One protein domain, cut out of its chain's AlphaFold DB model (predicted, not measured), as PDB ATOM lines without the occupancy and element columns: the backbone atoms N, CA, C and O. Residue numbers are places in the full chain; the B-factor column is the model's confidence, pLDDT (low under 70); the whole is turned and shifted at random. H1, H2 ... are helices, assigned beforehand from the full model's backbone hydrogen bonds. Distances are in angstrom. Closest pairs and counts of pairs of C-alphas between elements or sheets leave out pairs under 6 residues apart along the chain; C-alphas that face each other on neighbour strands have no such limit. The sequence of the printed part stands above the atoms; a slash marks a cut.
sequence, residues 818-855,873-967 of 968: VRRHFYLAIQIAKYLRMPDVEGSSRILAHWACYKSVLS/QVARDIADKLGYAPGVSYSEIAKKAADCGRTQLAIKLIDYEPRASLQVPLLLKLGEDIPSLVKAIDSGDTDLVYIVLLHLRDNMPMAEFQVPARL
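What this domain is: This is residues 818 to 855 and 873 to 967 of the 968 residues of the protein "Vacuolar protein sorting-associated protein 16 homolog" of Timema poppense (UniProt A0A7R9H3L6). Five helices, H1, H2, H4, H6 and H8, stand side by side in a row, each touching the next, with H3, H5 and H7 in a partial second layer along one side of that row. The helices stand roughly crosswise to the long axis of a rod, with H1 at one end and the short H9 and the tail 962 to 967 at the other. The printed part has 133 residues with nine named helices, H1 to H9 in order, and no named strand; the class is all helix. The whole is loose, with a radius of gyration of the C-alphas of 17.5 A and spans of 59 by 29 by 22 A.

Where its parts are: H1, residues 822 to 831, begins at C-alpha 822 (309.830, 371.207, 257.634). H2, the longest helix, covers residues 840 to 854 and measures 20.7 A. After the cut come H3, residues 873 to 882, H4, residues 890 to 899, H5, residues 903 to 910, and H6, residues 916 to 925. H7 covers residues 929 to 938; H8, residues 942 to 955, measures 20.1 A and ends at C-alpha 955 (320.281, 338.624, 233.301). H9 is residues 958 to 961.

How they stand to each other: H1 and H2 form a helical hairpin, closest at the C-alphas of Ile 826 and Ser 840, 5.2 A apart. H2 touches H3, closest at the C-alphas of Ala 848 and Ile 878, 6.0 A. H2 also touches H4 the same way at a shallow tilt of 29 degrees, with the C-alphas of Cys 849 and Ile 893 closest at 5.2 A. H3 and H4 are near each other. H4 and H5 form a hairpin, the closest C-alphas being those of Ala 894 and Ala 906, 4.1 A. H3 touches H5, closest at the C-alphas of Ala 875 and Leu 909, 5.6 A. H4 touches H6 at the C-alphas of Ser 891 and Leu 918, 6.1 A. H6, H7 and H8 are an up-and-down bundle, each running against the one before; the closest C-alphas of H6 and H8, Ser 917 and Leu 944, are 7.0 A apart. H8 and H9 are close but not clearly touching. H5 and H7 are apart. Each O i to N i+4 pair is within hydrogen-bond range in H1, H2, H3, H4, H5, H7 and H8, and 4 of 6 in H6; H9 is too short for such a pair.

The domain as a whole: The C-alphas farthest apart, Tyr 831 and Ala 959, are 60.5 A apart. Residues 856 to 872 are not printed, and C-alphas 855 and 873 are 10.6 A apart across the cut. Of the links that are printed whole, none is long. The mean pLDDT of the printed part is 80.4; it is under 70 at residues 852 to 855, 886, 900 and 958 to 967.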
ATOM      1  N   VAL A 818     304.521 369.462 252.608       80.00
ATOM      2  CA  VAL A 818     304.320 369.753 251.177       80.00
ATOM      3  C   VAL A 818     304.712 371.199 250.864       80.00
ATOM      4  O   VAL A 818     305.421 371.445 249.894       80.00
ATOM      5  N   ARG A 819     304.375 372.148 251.746       81.06
ATOM      6  CA  ARG A 819     304.773 373.567 251.663       81.06
ATOM      7  C   ARG A 819     306.236 373.844 252.003       81.06
ATOM      8  O   ARG A 819     306.663 374.994 251.953       81.06
ATOM      9  N   ARG A 820     307.022 372.809 252.316       83.12
ATOM     10  CA  ARG A 820     308.458 372.882 252.639       83.12
ATOM     11  C   ARG A 820     308.769 373.617 253.952       83.12
ATOM     12  O   ARG A 820     309.912 374.000 254.200       83.12
ATOM     13  N   HIS A 821     307.793 373.743 254.851       82.75
ATOM     14  CA  HIS A 821     307.954 374.264 256.213       82.75
ATOM     15  C   HIS A 821     308.368 373.165 257.208       82.75
ATOM     16  O   HIS A 821     307.804 373.041 258.296       82.75
ATOM     17  N   PHE A 822     309.389 372.375 256.856       82.44
ATOM     18  CA  PHE A 822     309.830 371.207 257.634       82.44
ATOM     19  C   PHE A 822     310.194 371.548 259.083       82.44
ATOM     20  O   PHE A 822     309.837 370.819 260.001       82.44
ATOM     21  N   TYR A 823     310.887 372.669 259.304       82.44
ATOM     22  CA  TYR A 823     311.287 373.074 260.652       82.44
ATOM     23  C   TYR A 823     310.076 373.368 261.541       82.44
ATOM     24  O   TYR A 823     309.991 372.832 262.641       82.44
ATOM     25  N   LEU A 824     309.127 374.174 261.053       82.94
ATOM     26  CA  LEU A 824     307.906 374.492 261.793       82.94
ATOM     27  C   LEU A 824     307.094 373.222 262.077       82.94
ATOM     28  O   LEU A 824     306.643 373.034 263.201       82.94
ATOM     29  N   ALA A 825     306.978 372.327 261.092       84.06
ATOM     30  CA  ALA A 825     306.315 371.039 261.267       84.06
ATOM     31  C   ALA A 825     306.976 370.198 262.378       84.06
ATOM     32  O   ALA A 825     306.277 369.682 263.244       84.06
ATOM     33  N   ILE A 826     308.314 370.123 262.429       82.81
ATOM     34  CA  ILE A 826     309.038 369.420 263.505       82.81
ATOM     35  C   ILE A 826     308.787 370.085 264.865       82.81
ATOM     36  O   ILE A 826     308.558 369.385 265.848       82.81
ATOM     37  N   GLN A 827     308.816 371.421 264.943       84.44
ATOM     38  CA  GLN A 827     308.543 372.129 266.200       84.44
ATOM     39  C   GLN A 827     307.116 371.874 266.693       84.44
ATOM     40  O   GLN A 827     306.919 371.623 267.879       84.44
ATOM     41  N   ILE A 828     306.133 371.870 265.789       82.81
ATOM     42  CA  ILE A 828     304.741 371.540 266.114       82.81
ATOM     43  C   ILE A 828     304.629 370.080 266.569       82.81
ATOM     44  O   ILE A 828     304.036 369.829 267.614       82.81
ATOM     45  N   ALA A 829     305.238 369.125 265.861       85.38
ATOM     46  CA  ALA A 829     305.206 367.709 266.235       85.38
ATOM     47  C   ALA A 829     305.803 367.461 267.634       85.38
ATOM     48  O   ALA A 829     305.189 366.789 268.466       85.38
ATOM     49  N   LYS A 830     306.957 368.079 267.932       83.00
ATOM     50  CA  LYS A 830     307.589 368.036 269.260       83.00
ATOM     51  C   LYS A 830     306.719 368.690 270.329       83.00
ATOM     52  O   LYS A 830     306.556 368.140 271.415       83.00
ATOM     53  N   TYR A 831     306.131 369.843 270.017       80.69
ATOM     54  CA  TYR A 831     305.246 370.567 270.927       80.69
ATOM     55  C   TYR A 831     303.986 369.767 271.283       80.69
ATOM     56  O   TYR A 831     303.563 369.745 272.440       80.69
ATOM     57  N   LEU A 832     303.417 369.066 270.302       79.75
ATOM     58  CA  LEU A 832     302.267 368.181 270.475       79.75
ATOM     59  C   LEU A 832     302.629 366.831 271.111       79.75
ATOM     60  O   LEU A 832     301.726 366.049 271.394       79.75
ATOM     61  N   ARG A 833     303.919 366.582 271.382       81.94
ATOM     62  CA  ARG A 833     304.447 365.332 271.951       81.94
ATOM     63  C   ARG A 833     304.082 364.103 271.111       81.94
ATOM     64  O   ARG A 833     303.749 363.053 271.655       81.94
ATOM     65  N   MET A 834     304.122 364.246 269.787       80.88
ATOM     66  CA  MET A 834     303.906 363.119 268.879       80.88
ATOM     67  C   MET A 834     305.083 362.134 268.958       80.88
ATOM     68  O   MET A 834     306.220 362.581 269.123       80.88
ATOM     69  N   PRO A 835     304.843 360.816 268.807       81.44
ATOM     70  CA  PRO A 835     305.919 359.837 268.692       81.44
ATOM     71  C   PRO A 835     306.868 360.209 267.551       81.44
ATOM     72  O   PRO A 835     306.411 360.614 266.481       81.44
ATOM     73  N   ASP A 836     308.180 360.048 267.742       79.06
ATOM     74  CA  ASP A 836     309.165 360.491 266.744       79.06
ATOM     75  C   ASP A 836     308.945 359.848 265.372       79.06
ATOM     76  O   ASP A 836     309.057 360.537 264.361       79.06
ATOM     77  N   VAL A 837     308.542 358.573 265.338       77.56
ATOM     78  CA  VAL A 837     308.227 357.830 264.106       77.56
ATOM     79  C   VAL A 837     307.129 358.517 263.286       77.56
ATOM     80  O   VAL A 837     307.263 358.632 262.072       77.56
ATOM     81  N   GLU A 838     306.072 359.016 263.930       74.75
ATOM     82  CA  GLU A 838     304.940 359.678 263.261       74.75
ATOM     83  C   GLU A 838     305.178 361.183 263.046       74.75
ATOM     84  O   GLU A 838     304.669 361.774 262.093       74.75
ATOM     85  N   GLY A 839     305.977 361.805 263.918       82.19
ATOM     86  CA  GLY A 839     306.300 363.228 263.906       82.19
ATOM     87  C   GLY A 839     307.664 363.528 263.284       82.19
ATOM     88  O   GLY A 839     307.811 363.624 262.062       82.19
ATOM     89  N   SER A 840     308.669 363.749 264.139       82.62
ATOM     90  CA  SER A 840     309.983 364.285 263.754       82.62
ATOM     91  C   SER A 840     310.700 363.448 262.687       82.62
ATOM     92  O   SER A 840     311.156 364.007 261.688       82.62
ATOM     93  N   SER A 841     310.790 362.127 262.876       80.94
ATOM     94  CA  SER A 841     311.488 361.198 261.979       80.94
ATOM     95  C   SER A 841     310.848 361.171 260.597       80.94
ATOM     96  O   SER A 841     311.545 361.324 259.593       80.94
ATOM     97  N   ARG A 842     309.516 361.064 260.527       83.94
ATOM     98  CA  ARG A 842     308.779 361.099 259.258       83.94
ATOM     99  C   ARG A 842     308.995 362.417 258.515       83.94
ATOM    100  O   ARG A 842     309.295 362.412 257.321       83.94
ATOM    101  N   ILE A 843     308.883 363.556 259.202       84.06
ATOM    102  CA  ILE A 843     309.095 364.876 258.584       84.06
ATOM    103  C   ILE A 843     310.533 365.015 258.064       84.06
ATOM    104  O   ILE A 843     310.751 365.558 256.977       84.06
ATOM    105  N   LEU A 844     311.518 364.504 258.809       81.31
ATOM    106  CA  LEU A 844     312.914 364.484 258.378       81.31
ATOM    107  C   LEU A 844     313.136 363.569 257.167       81.31
ATOM    108  O   LEU A 844     313.883 363.950 256.267       81.31
ATOM    109  N   ALA A 845     312.455 362.422 257.088       78.44
ATOM    110  CA  ALA A 845     312.488 361.557 255.911       78.44
ATOM    111  C   ALA A 845     311.958 362.290 254.666       78.44
ATOM    112  O   ALA A 845     312.614 362.305 253.625       78.44
ATOM    113  N   HIS A 846     310.828 363.002 254.784       79.19
ATOM    114  CA  HIS A 846     310.314 363.844 253.697       79.19
ATOM    115  C   HIS A 846     311.282 364.970 253.310       79.19
ATOM    116  O   HIS A 846     311.473 365.233 252.120       79.19
ATOM    117  N   TRP A 847     311.917 365.618 254.290       84.81
ATOM    118  CA  TRP A 847     312.959 366.617 254.043       84.81
ATOM    119  C   TRP A 847     314.157 366.019 253.294       84.81
ATOM    120  O   TRP A 847     314.664 366.651 252.369       84.81
ATOM    121  N   ALA A 848     314.595 364.811 253.653       78.88
ATOM    122  CA  ALA A 848     315.709 364.130 253.006       78.88
ATOM    123  C   ALA A 848     315.372 363.741 251.561       78.88
ATOM    124  O   ALA A 848     316.148 364.045 250.652       78.88
ATOM    125  N   CYS A 849     314.177 363.186 251.329       75.31
ATOM    126  CA  CYS A 849     313.637 362.965 249.987       75.31
ATOM    127  C   CYS A 849     313.649 364.268 249.181       75.31
ATOM    128  O   CYS A 849     314.190 364.311 248.080       75.31
ATOM    129  N   TYR A 850     313.142 365.364 249.745       75.50
ATOM    130  CA  TYR A 850     313.140 366.664 249.078       75.50
ATOM    131  C   TYR A 850     314.555 367.187 248.772       75.50
ATOM    132  O   TYR A 850     314.827 367.621 247.650       75.50
ATOM    133  N   LYS A 851     315.486 367.104 249.731       74.12
ATOM    134  CA  LYS A 851     316.884 367.524 249.551       74.12
ATOM    135  C   LYS A 851     317.579 366.708 248.459       74.12
ATOM    136  O   LYS A 851     318.307 367.285 247.655       74.12
ATOM    137  N   SER A 852     317.295 365.407 248.377       69.50
ATOM    138  CA  SER A 852     317.825 364.529 247.328       69.50
ATOM    139  C   SER A 852     317.339 364.909 245.921       69.50
ATOM    140  O   SER A 852     318.071 364.719 244.953       69.50
ATOM    141  N   VAL A 853     316.150 365.517 245.802       65.06
ATOM    142  CA  VAL A 853     315.562 365.984 244.533       65.06
ATOM    143  C   VAL A 853     316.035 367.396 244.155       65.06
ATOM    144  O   VAL A 853     316.207 367.691 242.970       65.06
ATOM    145  N   LEU A 854     316.312 368.265 245.132       60.41
ATOM    146  CA  LEU A 854     316.657 369.677 244.910       60.41
ATOM    147  C   LEU A 854     318.051 369.953 244.340       60.41
ATOM    148  O   LEU A 854     318.216 370.968 243.672       60.41
ATOM    149  N   SER A 855     319.052 369.100 244.570       54.22
ATOM    150  CA  SER A 855     320.393 369.262 243.957       54.22
ATOM    151  C   SER A 855     320.414 368.981 242.434       54.22
ATOM    152  O   SER A 855     321.393 368.495 241.879       54.22
ATOM    153  N   GLN A 873     328.596 365.020 249.261       78.69
ATOM    154  CA  GLN A 873     328.263 366.007 250.279       78.69
ATOM    155  C   GLN A 873     326.770 365.968 250.616       78.69
ATOM    156  O   GLN A 873     326.410 365.981 251.787       78.69
ATOM    157  N   VAL A 874     325.896 365.842 249.610       78.25
ATOM    158  CA  VAL A 874     324.447 365.707 249.833       78.25
ATOM    159  C   VAL A 874     324.116 364.439 250.621       78.25
ATOM    160  O   VAL A 874     323.296 364.507 251.536       78.25
ATOM    161  N   ALA A 875     324.747 363.304 250.298       82.31
ATOM    162  CA  ALA A 875     324.547 362.053 251.029       82.31
ATOM    163  C   ALA A 875     325.018 362.162 252.490       82.31
ATOM    164  O   ALA A 875     324.253 361.821 253.391       82.31
ATOM    165  N   ARG A 876     326.213 362.728 252.725       83.38
ATOM    166  CA  ARG A 876     326.735 362.994 254.075       83.38
ATOM    167  C   ARG A 876     325.818 363.911 254.872       83.38
ATOM    168  O   ARG A 876     325.411 363.543 255.960       83.38
ATOM    169  N   ASP A 877     325.395 365.042 254.312       80.94
ATOM    170  CA  ASP A 877     324.513 365.966 255.029       80.94
ATOM    171  C   ASP A 877     323.155 365.341 255.402       80.94
ATOM    172  O   ASP A 877     322.524 365.742 256.383       80.94
ATOM    173  N   ILE A 878     322.629 364.451 254.549       82.25
ATOM    174  CA  ILE A 878     321.391 363.718 254.829       82.25
ATOM    175  C   ILE A 878     321.644 362.745 255.981       82.25
ATOM    176  O   ILE A 878     320.868 362.746 256.936       82.25
ATOM    177  N   ALA A 879     322.738 361.985 255.920       84.19
ATOM    178  CA  ALA A 879     323.126 361.033 256.952       84.19
ATOM    179  C   ALA A 879     323.414 361.701 258.305       84.19
ATOM    180  O   ALA A 879     322.897 361.256 259.323       84.19
ATOM    181  N   ASP A 880     324.142 362.819 258.321       83.75
ATOM    182  CA  ASP A 880     324.476 363.571 259.536       83.75
ATOM    183  C   ASP A 880     323.223 364.097 260.246       83.75
ATOM    184  O   ASP A 880     323.173 364.186 261.473       83.75
ATOM    185  N   LYS A 881     322.185 364.452 259.478       80.44
ATOM    186  CA  LYS A 881     320.947 365.013 260.030       80.44
ATOM    187  C   LYS A 881     319.906 363.955 260.393       80.44
ATOM    188  O   LYS A 881     319.120 364.188 261.310       80.44
ATOM    189  N   LEU A 882     319.857 362.845 259.659       81.25
ATOM    190  CA  LEU A 882     318.952 361.731 259.941       81.25
ATOM    191  C   LEU A 882     319.504 360.802 261.023       81.25
ATOM    192  O   LEU A 882     318.733 360.325 261.851       81.25
ATOM    193  N   GLY A 883     320.813 360.543 261.029       78.94
ATOM    194  CA  GLY A 883     321.446 359.567 261.912       78.94
ATOM    195  C   GLY A 883     320.717 358.217 261.888       78.94
ATOM    196  O   GLY A 883     320.299 357.749 260.826       78.94
ATOM    197  N   TYR A 884     320.523 357.629 263.074       72.56
ATOM    198  CA  TYR A 884     319.638 356.482 263.314       72.56
ATOM    199  C   TYR A 884     318.265 356.961 263.820       72.56
ATOM    200  O   TYR A 884     317.864 356.691 264.953       72.56
ATOM    201  N   ALA A 885     317.554 357.753 263.016       74.75
ATOM    202  CA  ALA A 885     316.196 358.162 263.356       74.75
ATOM    203  C   ALA A 885     315.242 356.950 263.278       74.75
ATOM    204  O   ALA A 885     315.144 356.314 262.223       74.75
ATOM    205  N   PRO A 886     314.502 356.621 264.356       66.38
ATOM    206  CA  PRO A 886     313.601 355.475 264.361       66.38
ATOM    207  C   PRO A 886     312.491 355.667 263.322       66.38
ATOM    208  O   PRO A 886     311.860 356.725 263.264       66.38
ATOM    209  N   GLY A 887     312.263 354.638 262.501       70.56
ATOM    210  CA  GLY A 887     311.240 354.630 261.451       70.56
ATOM    211  C   GLY A 887     311.660 355.233 260.105       70.56
ATOM    212  O   GLY A 887     310.872 355.173 259.166       70.56
ATOM    213  N   VAL A 888     312.878 355.775 259.967       79.50
ATOM    214  CA  VAL A 888     313.379 356.281 258.675       79.50
ATOM    215  C   VAL A 888     314.110 355.181 257.910       79.50
ATOM    216  O   VAL A 888     314.971 354.498 258.456       79.50
ATOM    217  N   SER A 889     313.782 355.029 256.625       83.38
ATOM    218  CA  SER A 889     314.435 354.092 255.709       83.38
ATOM    219  C   SER A 889     315.291 354.852 254.696       83.38
ATOM    220  O   SER A 889     314.762 355.578 253.849       83.38
ATOM    221  N   TYR A 890     316.615 354.678 254.746       86.31
ATOM    222  CA  TYR A 890     317.515 355.235 253.730       86.31
ATOM    223  C   TYR A 890     317.256 354.597 252.365       86.31
ATOM    224  O   TYR A 890     317.374 355.279 251.349       86.31
ATOM    225  N   SER A 891     316.805 353.336 252.333       85.44
ATOM    226  CA  SER A 891     316.367 352.668 251.100       85.44
ATOM    227  C   SER A 891     315.196 353.391 250.418       85.44
ATOM    228  O   SER A 891     315.195 353.552 249.199       85.44
ATOM    229  N   GLU A 892     314.231 353.926 251.176       83.44
ATOM    230  CA  GLU A 892     313.117 354.697 250.596       83.44
ATOM    231  C   GLU A 892     313.580 356.037 250.008       83.44
ATOM    232  O   GLU A 892     313.156 356.420 248.914       83.44
ATOM    233  N   ILE A 893     314.490 356.726 250.701       84.38
ATOM    234  CA  ILE A 893     315.074 357.992 250.238       84.38
ATOM    235  C   ILE A 893     315.926 357.749 248.981       84.38
ATOM    236  O   ILE A 893     315.804 358.479 247.996       84.38
ATOM    237  N   ALA A 894     316.745 356.694 248.984       85.56
ATOM    238  CA  ALA A 894     317.562 356.280 247.850       85.56
ATOM    239  C   ALA A 894     316.698 355.901 246.642       85.56
ATOM    240  O   ALA A 894     316.956 356.366 245.533       85.56
ATOM    241  N   LYS A 895     315.618 355.137 246.853       84.56
ATOM    242  CA  LYS A 895     314.648 354.814 245.801       84.56
ATOM    243  C   LYS A 895     314.050 356.081 245.196       84.56
ATOM    244  O   LYS A 895     314.018 356.206 243.977       84.56
ATOM    245  N   LYS A 896     313.653 357.058 246.020       79.06
ATOM    246  CA  LYS A 896     313.117 358.328 245.510       79.06
ATOM    247  C   LYS A 896     314.147 359.110 244.692       79.06
ATOM    248  O   LYS A 896     313.794 359.690 243.669       79.06
ATOM    249  N   ALA A 897     315.415 359.104 245.107       79.88
ATOM    250  CA  ALA A 897     316.501 359.705 244.336       79.88
ATOM    251  C   ALA A 897     316.721 358.986 242.989       79.88
ATOM    252  O   ALA A 897     316.934 359.648 241.971       79.88
ATOM    253  N   ALA A 898     316.623 357.653 242.970       80.56
ATOM    254  CA  ALA A 898     316.715 356.844 241.756       80.56
ATOM    255  C   ALA A 898     315.546 357.096 240.790       80.56
ATOM    256  O   ALA A 898     315.791 357.328 239.609       80.56
ATOM    257  N   ASP A 899     314.309 357.158 241.294       75.31
ATOM    258  CA  ASP A 899     313.110 357.493 240.507       75.31
ATOM    259  C   ASP A 899     313.229 358.885 239.851       75.31
ATOM    260  O   ASP A 899     312.669 359.139 238.788       75.31
ATOM    261  N   CYS A 900     313.993 359.794 240.466       67.12
ATOM    262  CA  CYS A 900     314.319 361.114 239.921       67.12
ATOM    263  C   CYS A 900     315.565 361.128 239.010       67.12
ATOM    264  O   CYS A 900     316.100 362.200 238.723       67.12
ATOM    265  N   GLY A 901     316.053 359.962 238.573       72.38
ATOM    266  CA  GLY A 901     317.181 359.819 237.648       72.38
ATOM    267  C   GLY A 901     318.566 359.984 238.282       72.38
ATOM    268  O   GLY A 901     319.552 360.132 237.561       72.38
ATOM    269  N   ARG A 902     318.683 359.972 239.619       75.62
ATOM    270  CA  ARG A 902     319.967 360.109 240.331       75.62
ATOM    271  C   ARG A 902     320.477 358.798 240.909       75.62
ATOM    272  O   ARG A 902     320.754 358.703 242.106       75.62
ATOM    273  N   THR A 903     320.688 357.819 240.042       80.69
ATOM    274  CA  THR A 903     321.205 356.490 240.399       80.69
ATOM    275  C   THR A 903     322.464 356.567 241.268       80.69
ATOM    276  O   THR A 903     322.544 355.922 242.303       80.69
ATOM    277  N   GLN A 904     323.406 357.459 240.944       80.94
ATOM    278  CA  GLN A 904     324.666 357.597 241.689       80.94
ATOM    279  C   GLN A 904     324.508 358.190 243.102       80.94
ATOM    280  O   GLN A 904     325.255 357.829 244.009       80.94
ATOM    281  N   LEU A 905     323.538 359.088 243.324       82.62
ATOM    282  CA  LEU A 905     323.213 359.567 244.675       82.62
ATOM    283  C   LEU A 905     322.471 358.482 245.464       82.62
ATOM    284  O   LEU A 905     322.735 358.310 246.649       82.62
ATOM    285  N   ALA A 906     321.575 357.741 244.804       85.12
ATOM    286  CA  ALA A 906     320.852 356.626 245.406       85.12
ATOM    287  C   ALA A 906     321.808 355.537 245.916       85.12
ATOM    288  O   ALA A 906     321.663 355.098 247.052       85.12
ATOM    289  N   ILE A 907     322.834 355.186 245.128       86.12
ATOM    290  CA  ILE A 907     323.884 354.243 245.536       86.12
ATOM    291  C   ILE A 907     324.623 354.758 246.778       86.12
ATOM    292  O   ILE A 907     324.814 354.015 247.725       86.12
ATOM    293  N   LYS A 908     324.978 356.046 246.851       87.62
ATOM    294  CA  LYS A 908     325.637 356.587 248.056       87.62
ATOM    295  C   LYS A 908     324.727 356.661 249.281       87.62
ATOM    296  O   LYS A 908     325.204 356.533 250.400       87.62
ATOM    297  N   LEU A 909     323.427 356.880 249.096       86.56
ATOM    298  CA  LEU A 909     322.462 356.892 250.198       86.56
ATOM    299  C   LEU A 909     322.188 355.483 250.739       86.56
ATOM    300  O   LEU A 909     321.938 355.346 251.934       86.56
ATOM    301  N   ILE A 910     322.260 354.449 249.891       89.38
ATOM    302  CA  ILE A 910     322.008 353.064 250.308       89.38
ATOM    303  C   ILE A 910     323.089 352.535 251.252       89.38
ATOM    304  O   ILE A 910     322.781 351.702 252.101       89.38
ATOM    305  N   ASP A 911     324.314 353.066 251.175       87.31
ATOM    306  CA  ASP A 911     325.423 352.711 252.070       87.31
ATOM    307  C   ASP A 911     325.108 353.019 253.544       87.31
ATOM    308  O   ASP A 911     325.643 352.365 254.438       87.31
ATOM    309  N   TYR A 912     324.207 353.976 253.801       87.19
ATOM    310  CA  TYR A 912     323.754 354.350 255.144       87.19
ATOM    311  C   TYR A 912     322.571 353.508 255.657       87.19
ATOM    312  O   TYR A 912     322.185 353.649 256.816       87.19
ATOM    313  N   GLU A 913     321.980 352.634 254.833       88.81
ATOM    314  CA  GLU A 913     320.903 351.735 255.263       88.81
ATOM    315  C   GLU A 913     321.482 350.532 256.032       88.81
ATOM    316  O   GLU A 913     322.204 349.733 255.449       88.81
ATOM    317  N   PRO A 914     321.153 350.326 257.317       84.88
ATOM    318  CA  PRO A 914     321.712 349.206 258.080       84.88
ATOM    319  C   PRO A 914     321.132 347.837 257.686       84.88
ATOM    320  O   PRO A 914     321.728 346.805 257.986       84.88
ATOM    321  N   ARG A 915     319.952 347.792 257.051       88.25
ATOM    322  CA  ARG A 915     319.238 346.543 256.736       88.25
ATOM    323  C   ARG A 915     319.613 346.020 255.349       88.25
ATOM    324  O   ARG A 915     319.103 346.514 254.342       88.25
ATOM    325  N   ALA A 916     320.415 344.955 255.298       87.06
ATOM    326  CA  ALA A 916     320.820 344.308 254.046       87.06
ATOM    327  C   ALA A 916     319.628 343.857 253.177       87.06
ATOM    328  O   ALA A 916     319.659 344.008 251.955       87.06
ATOM    329  N   SER A 917     318.532 343.412 253.803       88.50
ATOM    330  CA  SER A 917     317.288 343.016 253.123       88.50
ATOM    331  C   SER A 917     316.602 344.144 252.344       88.50
ATOM    332  O   SER A 917     315.808 343.870 251.449       88.50
ATOM    333  N   LEU A 918     316.920 345.411 252.636       87.88
ATOM    334  CA  LEU A 918     316.450 346.578 251.880       87.88
ATOM    335  C   LEU A 918     317.521 347.177 250.961       87.88
ATOM    336  O   LEU A 918     317.168 347.865 250.000       87.88
ATOM    337  N   GLN A 919     318.804 346.935 251.246       89.38
ATOM    338  CA  GLN A 919     319.920 347.359 250.398       89.38
ATOM    339  C   GLN A 919     319.983 346.538 249.110       89.38
ATOM    340  O   GLN A 919     319.963 347.101 248.014       89.38
ATOM    341  N   VAL A 920     320.022 345.210 249.244       89.69
ATOM    342  CA  VAL A 920     320.288 344.275 248.142       89.69
ATOM    343  C   VAL A 920     319.237 344.379 247.024       89.69
ATOM    344  O   VAL A 920     319.631 344.584 245.875       89.69
ATOM    345  N   PRO A 921     317.912 344.363 247.298       89.62
ATOM    346  CA  PRO A 921     316.914 344.470 246.232       89.62
ATOM    347  C   PRO A 921     316.937 345.810 245.492       89.62
ATOM    348  O   PRO A 921     316.552 345.872 244.323       89.62
ATOM    349  N   LEU A 922     317.340 346.896 246.162       86.81
ATOM    350  CA  LEU A 922     317.454 348.201 245.516       86.81
ATOM    351  C   LEU A 922     318.716 348.274 244.651       86.81
ATOM    352  O   LEU A 922     318.611 348.728 243.520       86.81
ATOM    353  N   LEU A 923     319.866 347.784 245.128       88.88
ATOM    354  CA  LEU A 923     321.110 347.732 244.345       88.88
ATOM    355  C   LEU A 923     320.939 346.940 243.041       88.88
ATOM    356  O   LEU A 923     321.308 347.444 241.982       88.88
ATOM    357  N   LEU A 924     320.273 345.781 243.098       88.06
ATOM    358  CA  LEU A 924     319.917 345.000 241.905       88.06
ATOM    359  C   LEU A 924     319.057 345.810 240.922       88.06
ATOM    360  O   LEU A 924     319.326 345.845 239.727       88.06
ATOM    361  N   LYS A 925     318.044 346.540 241.416       86.12
ATOM    362  CA  LYS A 925     317.213 347.417 240.567       86.12
ATOM    363  C   LYS A 925     317.990 348.573 239.933       86.12
ATOM    364  O   LYS A 925     317.549 349.088 238.909       86.12
ATOM    365  N   LEU A 926     319.089 349.008 240.548       85.31
ATOM    366  CA  LEU A 926     319.958 350.063 240.026       85.31
ATOM    367  C   LEU A 926     321.045 349.531 239.075       85.31
ATOM    368  O   LEU A 926     321.771 350.347 238.512       85.31
ATOM    369  N   GLY A 927     321.131 348.209 238.868       84.56
ATOM    370  CA  GLY A 927     322.138 347.560 238.021       84.56
ATOM    371  C   GLY A 927     323.503 347.371 238.694       84.56
ATOM    372  O   GLY A 927     324.497 347.155 238.010       84.56
ATOM    373  N   GLU A 928     323.571 347.479 240.025       87.56
ATOM    374  CA  GLU A 928     324.803 347.310 240.809       87.56
ATOM    375  C   GLU A 928     324.932 345.862 241.310       87.56
ATOM    376  O   GLU A 928     324.850 345.563 242.505       87.56
ATOM    377  N   ASP A 929     325.146 344.960 240.356       84.31
ATOM    378  CA  ASP A 929     325.173 343.507 240.532       84.31
ATOM    379  C   ASP A 929     326.257 343.028 241.511       84.31
ATOM    380  O   ASP A 929     325.962 342.349 242.498       84.31
ATOM    381  N   ILE A 930     327.515 343.421 241.291       83.75
ATOM    382  CA  ILE A 930     328.646 342.993 242.131       83.75
ATOM    383  C   ILE A 930     328.529 343.554 243.561       83.75
ATOM    384  O   ILE A 930     328.630 342.767 244.507       83.75
ATOM    385  N   PRO A 931     328.270 344.864 243.778       85.81
ATOM    386  CA  PRO A 931     328.040 345.394 245.124       85.81
ATOM    387  C   PRO A 931     326.874 344.716 245.851       85.81
ATOM    388  O   PRO A 931     326.964 344.490 247.058       85.81
ATOM    389  N   SER A 932     325.799 344.358 245.137       86.06
ATOM    390  CA  SER A 932     324.657 343.660 245.736       86.06
ATOM    391  C   SER A 932     325.025 342.262 246.247       86.06
ATOM    392  O   SER A 932     324.613 341.897 247.347       86.06
ATOM    393  N   LEU A 933     325.860 341.517 245.506       85.94
ATOM    394  CA  LEU A 933     326.335 340.191 245.906       85.94
ATOM    395  C   LEU A 933     327.233 340.272 247.141       85.94
ATOM    396  O   LEU A 933     327.034 339.515 248.085       85.94
ATOM    397  N   VAL A 934     328.170 341.226 247.169       87.75
ATOM    398  CA  VAL A 934     329.047 341.444 248.332       87.75
ATOM    399  C   VAL A 934     328.217 341.754 249.580       87.75
ATOM    400  O   VAL A 934     328.396 341.112 250.609       87.75
ATOM    401  N   LYS A 935     327.236 342.662 249.477       86.81
ATOM    402  CA  LYS A 935     326.347 343.011 250.599       86.81
ATOM    403  C   LYS A 935     325.452 341.856 251.052       86.81
ATOM    404  O   LYS A 935     325.132 341.779 252.236       86.81
ATOM    405  N   ALA A 936     325.036 340.978 250.139       87.75
ATOM    406  CA  ALA A 936     324.269 339.780 250.475       87.75
ATOM    407  C   ALA A 936     325.127 338.729 251.197       87.75
ATOM    408  O   ALA A 936     324.651 338.098 252.133       87.75
ATOM    409  N   ILE A 937     326.394 338.567 250.808       87.38
ATOM    410  CA  ILE A 937     327.331 337.667 251.496       87.38
ATOM    411  C   ILE A 937     327.665 338.213 252.889       87.38
ATOM    412  O   ILE A 937     327.582 337.479 253.872       87.38
ATOM    413  N   ASP A 938     327.973 339.510 252.988       87.62
ATOM    414  CA  ASP A 938     328.313 340.177 254.251       87.62
ATOM    415  C   ASP A 938     327.167 340.134 255.277       87.62
ATOM    416  O   ASP A 938     327.413 340.187 256.482       87.62
ATOM    417  N   SER A 939     325.910 340.045 254.823       88.00
ATOM    418  CA  SER A 939     324.749 339.953 255.713       88.00
ATOM    419  C   SER A 939     324.572 338.570 256.346       88.00
ATOM    420  O   SER A 939     323.876 338.455 257.355       88.00
ATOM    421  N   GLY A 940     325.179 337.527 255.764       85.81
ATOM    422  CA  GLY A 940     325.000 336.133 256.175       85.81
ATOM    423  C   GLY A 940     323.610 335.551 255.881       85.81
ATOM    424  O   GLY A 940     323.312 334.447 256.332       85.81
ATOM    425  N   ASP A 941     322.757 336.272 255.147       87.62
ATOM    426  CA  ASP A 941     321.406 335.834 254.789       87.62
ATOM    427  C   ASP A 941     321.439 335.009 253.493       87.62
ATOM    428  O   ASP A 941     321.610 335.535 252.386       87.62
ATOM    429  N   THR A 942     321.274 333.691 253.631       87.56
ATOM    430  CA  THR A 942     321.309 332.744 252.509       87.56
ATOM    431  C   THR A 942     320.235 333.019 251.462       87.56
ATOM    432  O   THR A 942     320.473 332.786 250.274       87.56
ATOM    433  N   ASP A 943     319.078 333.548 251.872       88.19
ATOM    434  CA  ASP A 943     317.975 333.839 250.959       88.19
ATOM    435  C   ASP A 943     318.317 335.047 250.081       88.19
ATOM    436  O   ASP A 943     318.088 335.017 248.870       88.19
ATOM    437  N   LEU A 944     318.946 336.084 250.650       88.06
ATOM    438  CA  LEU A 944     319.419 337.242 249.883       88.06
ATOM    439  C   LEU A 944     320.515 336.861 248.883       88.06
ATOM    440  O   LEU A 944     320.474 337.321 247.740       88.06
ATOM    441  N   VAL A 945     321.460 336.001 249.275       86.31
ATOM    442  CA  VAL A 945     322.500 335.492 248.361       86.31
ATOM    443  C   VAL A 945     321.862 334.726 247.203       86.31
ATOM    444  O   VAL A 945     322.203 334.959 246.042       86.31
ATOM    445  N   TYR A 946     320.890 333.858 247.494       86.56
ATOM    446  CA  TYR A 946     320.181 333.098 246.469       86.56
ATOM    447  C   TYR A 946     319.397 334.006 245.509       86.56
ATOM    448  O   TYR A 946     319.457 333.810 244.295       86.56
ATOM    449  N   ILE A 947     318.726 335.042 246.025       86.75
ATOM    450  CA  ILE A 947     318.021 336.048 245.214       86.75
ATOM    451  C   ILE A 947     318.978 336.746 244.241       86.75
ATOM    452  O   ILE A 947     318.646 336.885 243.060       86.75
ATOM    453  N   VAL A 948     320.161 337.163 244.706       85.94
ATOM    454  CA  VAL A 948     321.167 337.803 243.845       85.94
ATOM    455  C   VAL A 948     321.663 336.823 242.784       85.94
ATOM    456  O   VAL A 948     321.659 337.155 241.603       85.94
ATOM    457  N   LEU A 949     322.028 335.593 243.160       84.94
ATOM    458  CA  LEU A 949     322.525 334.592 242.210       84.94
ATOM    459  C   LEU A 949     321.490 334.226 241.136       84.94
ATOM    460  O   LEU A 949     321.856 334.080 239.971       84.94
ATOM    461  N   LEU A 950     320.207 334.115 241.495       85.50
ATOM    462  CA  LEU A 950     319.126 333.916 240.526       85.50
ATOM    463  C   LEU A 950     319.015 335.095 239.554       85.50
ATOM    464  O   LEU A 950     318.919 334.883 238.349       85.50
ATOM    465  N   HIS A 951     319.076 336.325 240.069       84.62
ATOM    466  CA  HIS A 951     319.036 337.528 239.242       84.62
ATOM    467  C   HIS A 951     320.207 337.582 238.250       84.62
ATOM    468  O   HIS A 951     319.998 337.850 237.068       84.62
ATOM    469  N   LEU A 952     321.425 337.280 238.712       83.69
ATOM    470  CA  LEU A 952     322.621 337.247 237.867       83.69
ATOM    471  C   LEU A 952     322.533 336.147 236.806       83.69
ATOM    472  O   LEU A 952     322.889 336.380 235.657       83.69
ATOM    473  N   ARG A 953     322.024 334.961 237.160       82.00
ATOM    474  CA  ARG A 953     321.836 333.858 236.208       82.00
ATOM    475  C   ARG A 953     320.871 334.236 235.082       82.00
ATOM    476  O   ARG A 953     321.101 333.853 233.939       82.00
ATOM    477  N   ASP A 954     319.794 334.944 235.411       82.56
ATOM    478  CA  ASP A 954     318.729 335.256 234.455       82.56
ATOM    479  C   ASP A 954     319.076 336.465 233.557       82.56
ATOM    480  O   ASP A 954     318.566 336.549 232.439       82.56
ATOM    481  N   ASN A 955     319.960 337.371 234.004       79.19
ATOM    482  CA  ASN A 955     320.281 338.624 233.301       79.19
ATOM    483  C   ASN A 955     321.716 338.722 232.742       79.19
ATOM    484  O   ASN A 955     321.992 339.645 231.976       79.19
ATOM    485  N   MET A 956     322.623 337.796 233.079       75.50
ATOM    486  CA  MET A 956     324.031 337.831 232.660       75.50
ATOM    487  C   MET A 956     324.376 336.662 231.714       75.50
ATOM    488  O   MET A 956     323.925 335.533 231.926       75.50
ATOM    489  N   PRO A 957     325.203 336.869 230.670       75.56
ATOM    490  CA  PRO A 957     325.688 335.771 229.837       75.56
ATOM    491  C   PRO A 957     326.529 334.771 230.654       75.56
ATOM    492  O   PRO A 957     327.348 335.148 231.491       75.56
ATOM    493  N   MET A 958     326.367 333.470 230.377       63.00
ATOM    494  CA  MET A 958     326.913 332.360 231.185       63.00
ATOM    495  C   MET A 958     328.441 332.416 231.412       63.00
ATOM    496  O   MET A 958     328.935 331.880 232.401       63.00
ATOM    497  N   ALA A 959     329.196 333.070 230.525       62.03
ATOM    498  CA  ALA A 959     330.641 333.265 230.672       62.03
ATOM    499  C   ALA A 959     331.010 334.273 231.782       62.03
ATOM    500  O   ALA A 959     332.021 334.094 232.456       62.03
ATOM    501  N   GLU A 960     330.186 335.299 231.999       64.12
ATOM    502  CA  GLU A 960     330.395 336.322 233.031       64.12
ATOM    503  C   GLU A 960     329.827 335.872 234.386       64.12
ATOM    504  O   GLU A 960     330.440 336.131 235.418       64.12
ATOM    505  N   PHE A 961     328.745 335.082 234.393       67.38
ATOM    506  CA  PHE A 961     328.141 334.514 235.610       67.38
ATOM    507  C   PHE A 961     329.090 333.591 236.402       67.38
ATOM    508  O   PHE A 961     329.033 333.518 237.631       67.38
ATOM    509  N   GLN A 962     330.005 332.895 235.717       62.31
ATOM    510  CA  GLN A 962     330.969 331.995 236.364       62.31
ATOM    511  C   GLN A 962     332.020 332.725 237.217       62.31
ATOM    512  O   GLN A 962     332.680 332.082 238.035       62.31
ATOM    513  N   VAL A 963     332.194 334.042 237.041       59.50
ATOM    514  CA  VAL A 963     333.190 334.835 237.776       59.50
ATOM    515  C   VAL A 963     332.689 335.208 239.187       59.50
ATOM    516  O   VAL A 963     333.396 334.888 240.145       59.50
ATOM    517  N   PRO A 964     331.475 335.770 239.379       53.59
ATOM    518  CA  PRO A 964     330.888 335.977 240.705       53.59
ATOM    519  C   PRO A 964     330.623 334.677 241.472       53.59
ATOM    520  O   PRO A 964     330.862 334.622 242.672       53.59
ATOM    521  N   ALA A 965     330.202 333.607 240.788       54.09
ATOM    522  CA  ALA A 965     329.917 332.310 241.414       54.09
ATOM    523  C   ALA A 965     331.160 331.608 242.011       54.09
ATOM    524  O   ALA A 965     331.023 330.607 242.710       54.09
ATOM    525  N   ARG A 966     332.374 332.110 241.727       54.09
ATOM    526  CA  ARG A 966     333.655 331.611 242.263       54.09
ATOM    527  C   ARG A 966     334.242 332.484 243.383       54.09
ATOM    528  O   ARG A 966     335.301 332.144 243.913       54.09
ATOM    529  N   LEU A 967     333.609 333.607 243.730       52.03
ATOM    530  CA  LEU A 967     334.063 334.491 244.807       52.03
ATOM    531  C   LEU A 967     333.609 333.947 246.176       52.03
ATOM    532  O   LEU A 967     332.545 334.306 246.658       52.03
TER     533      LEU A 967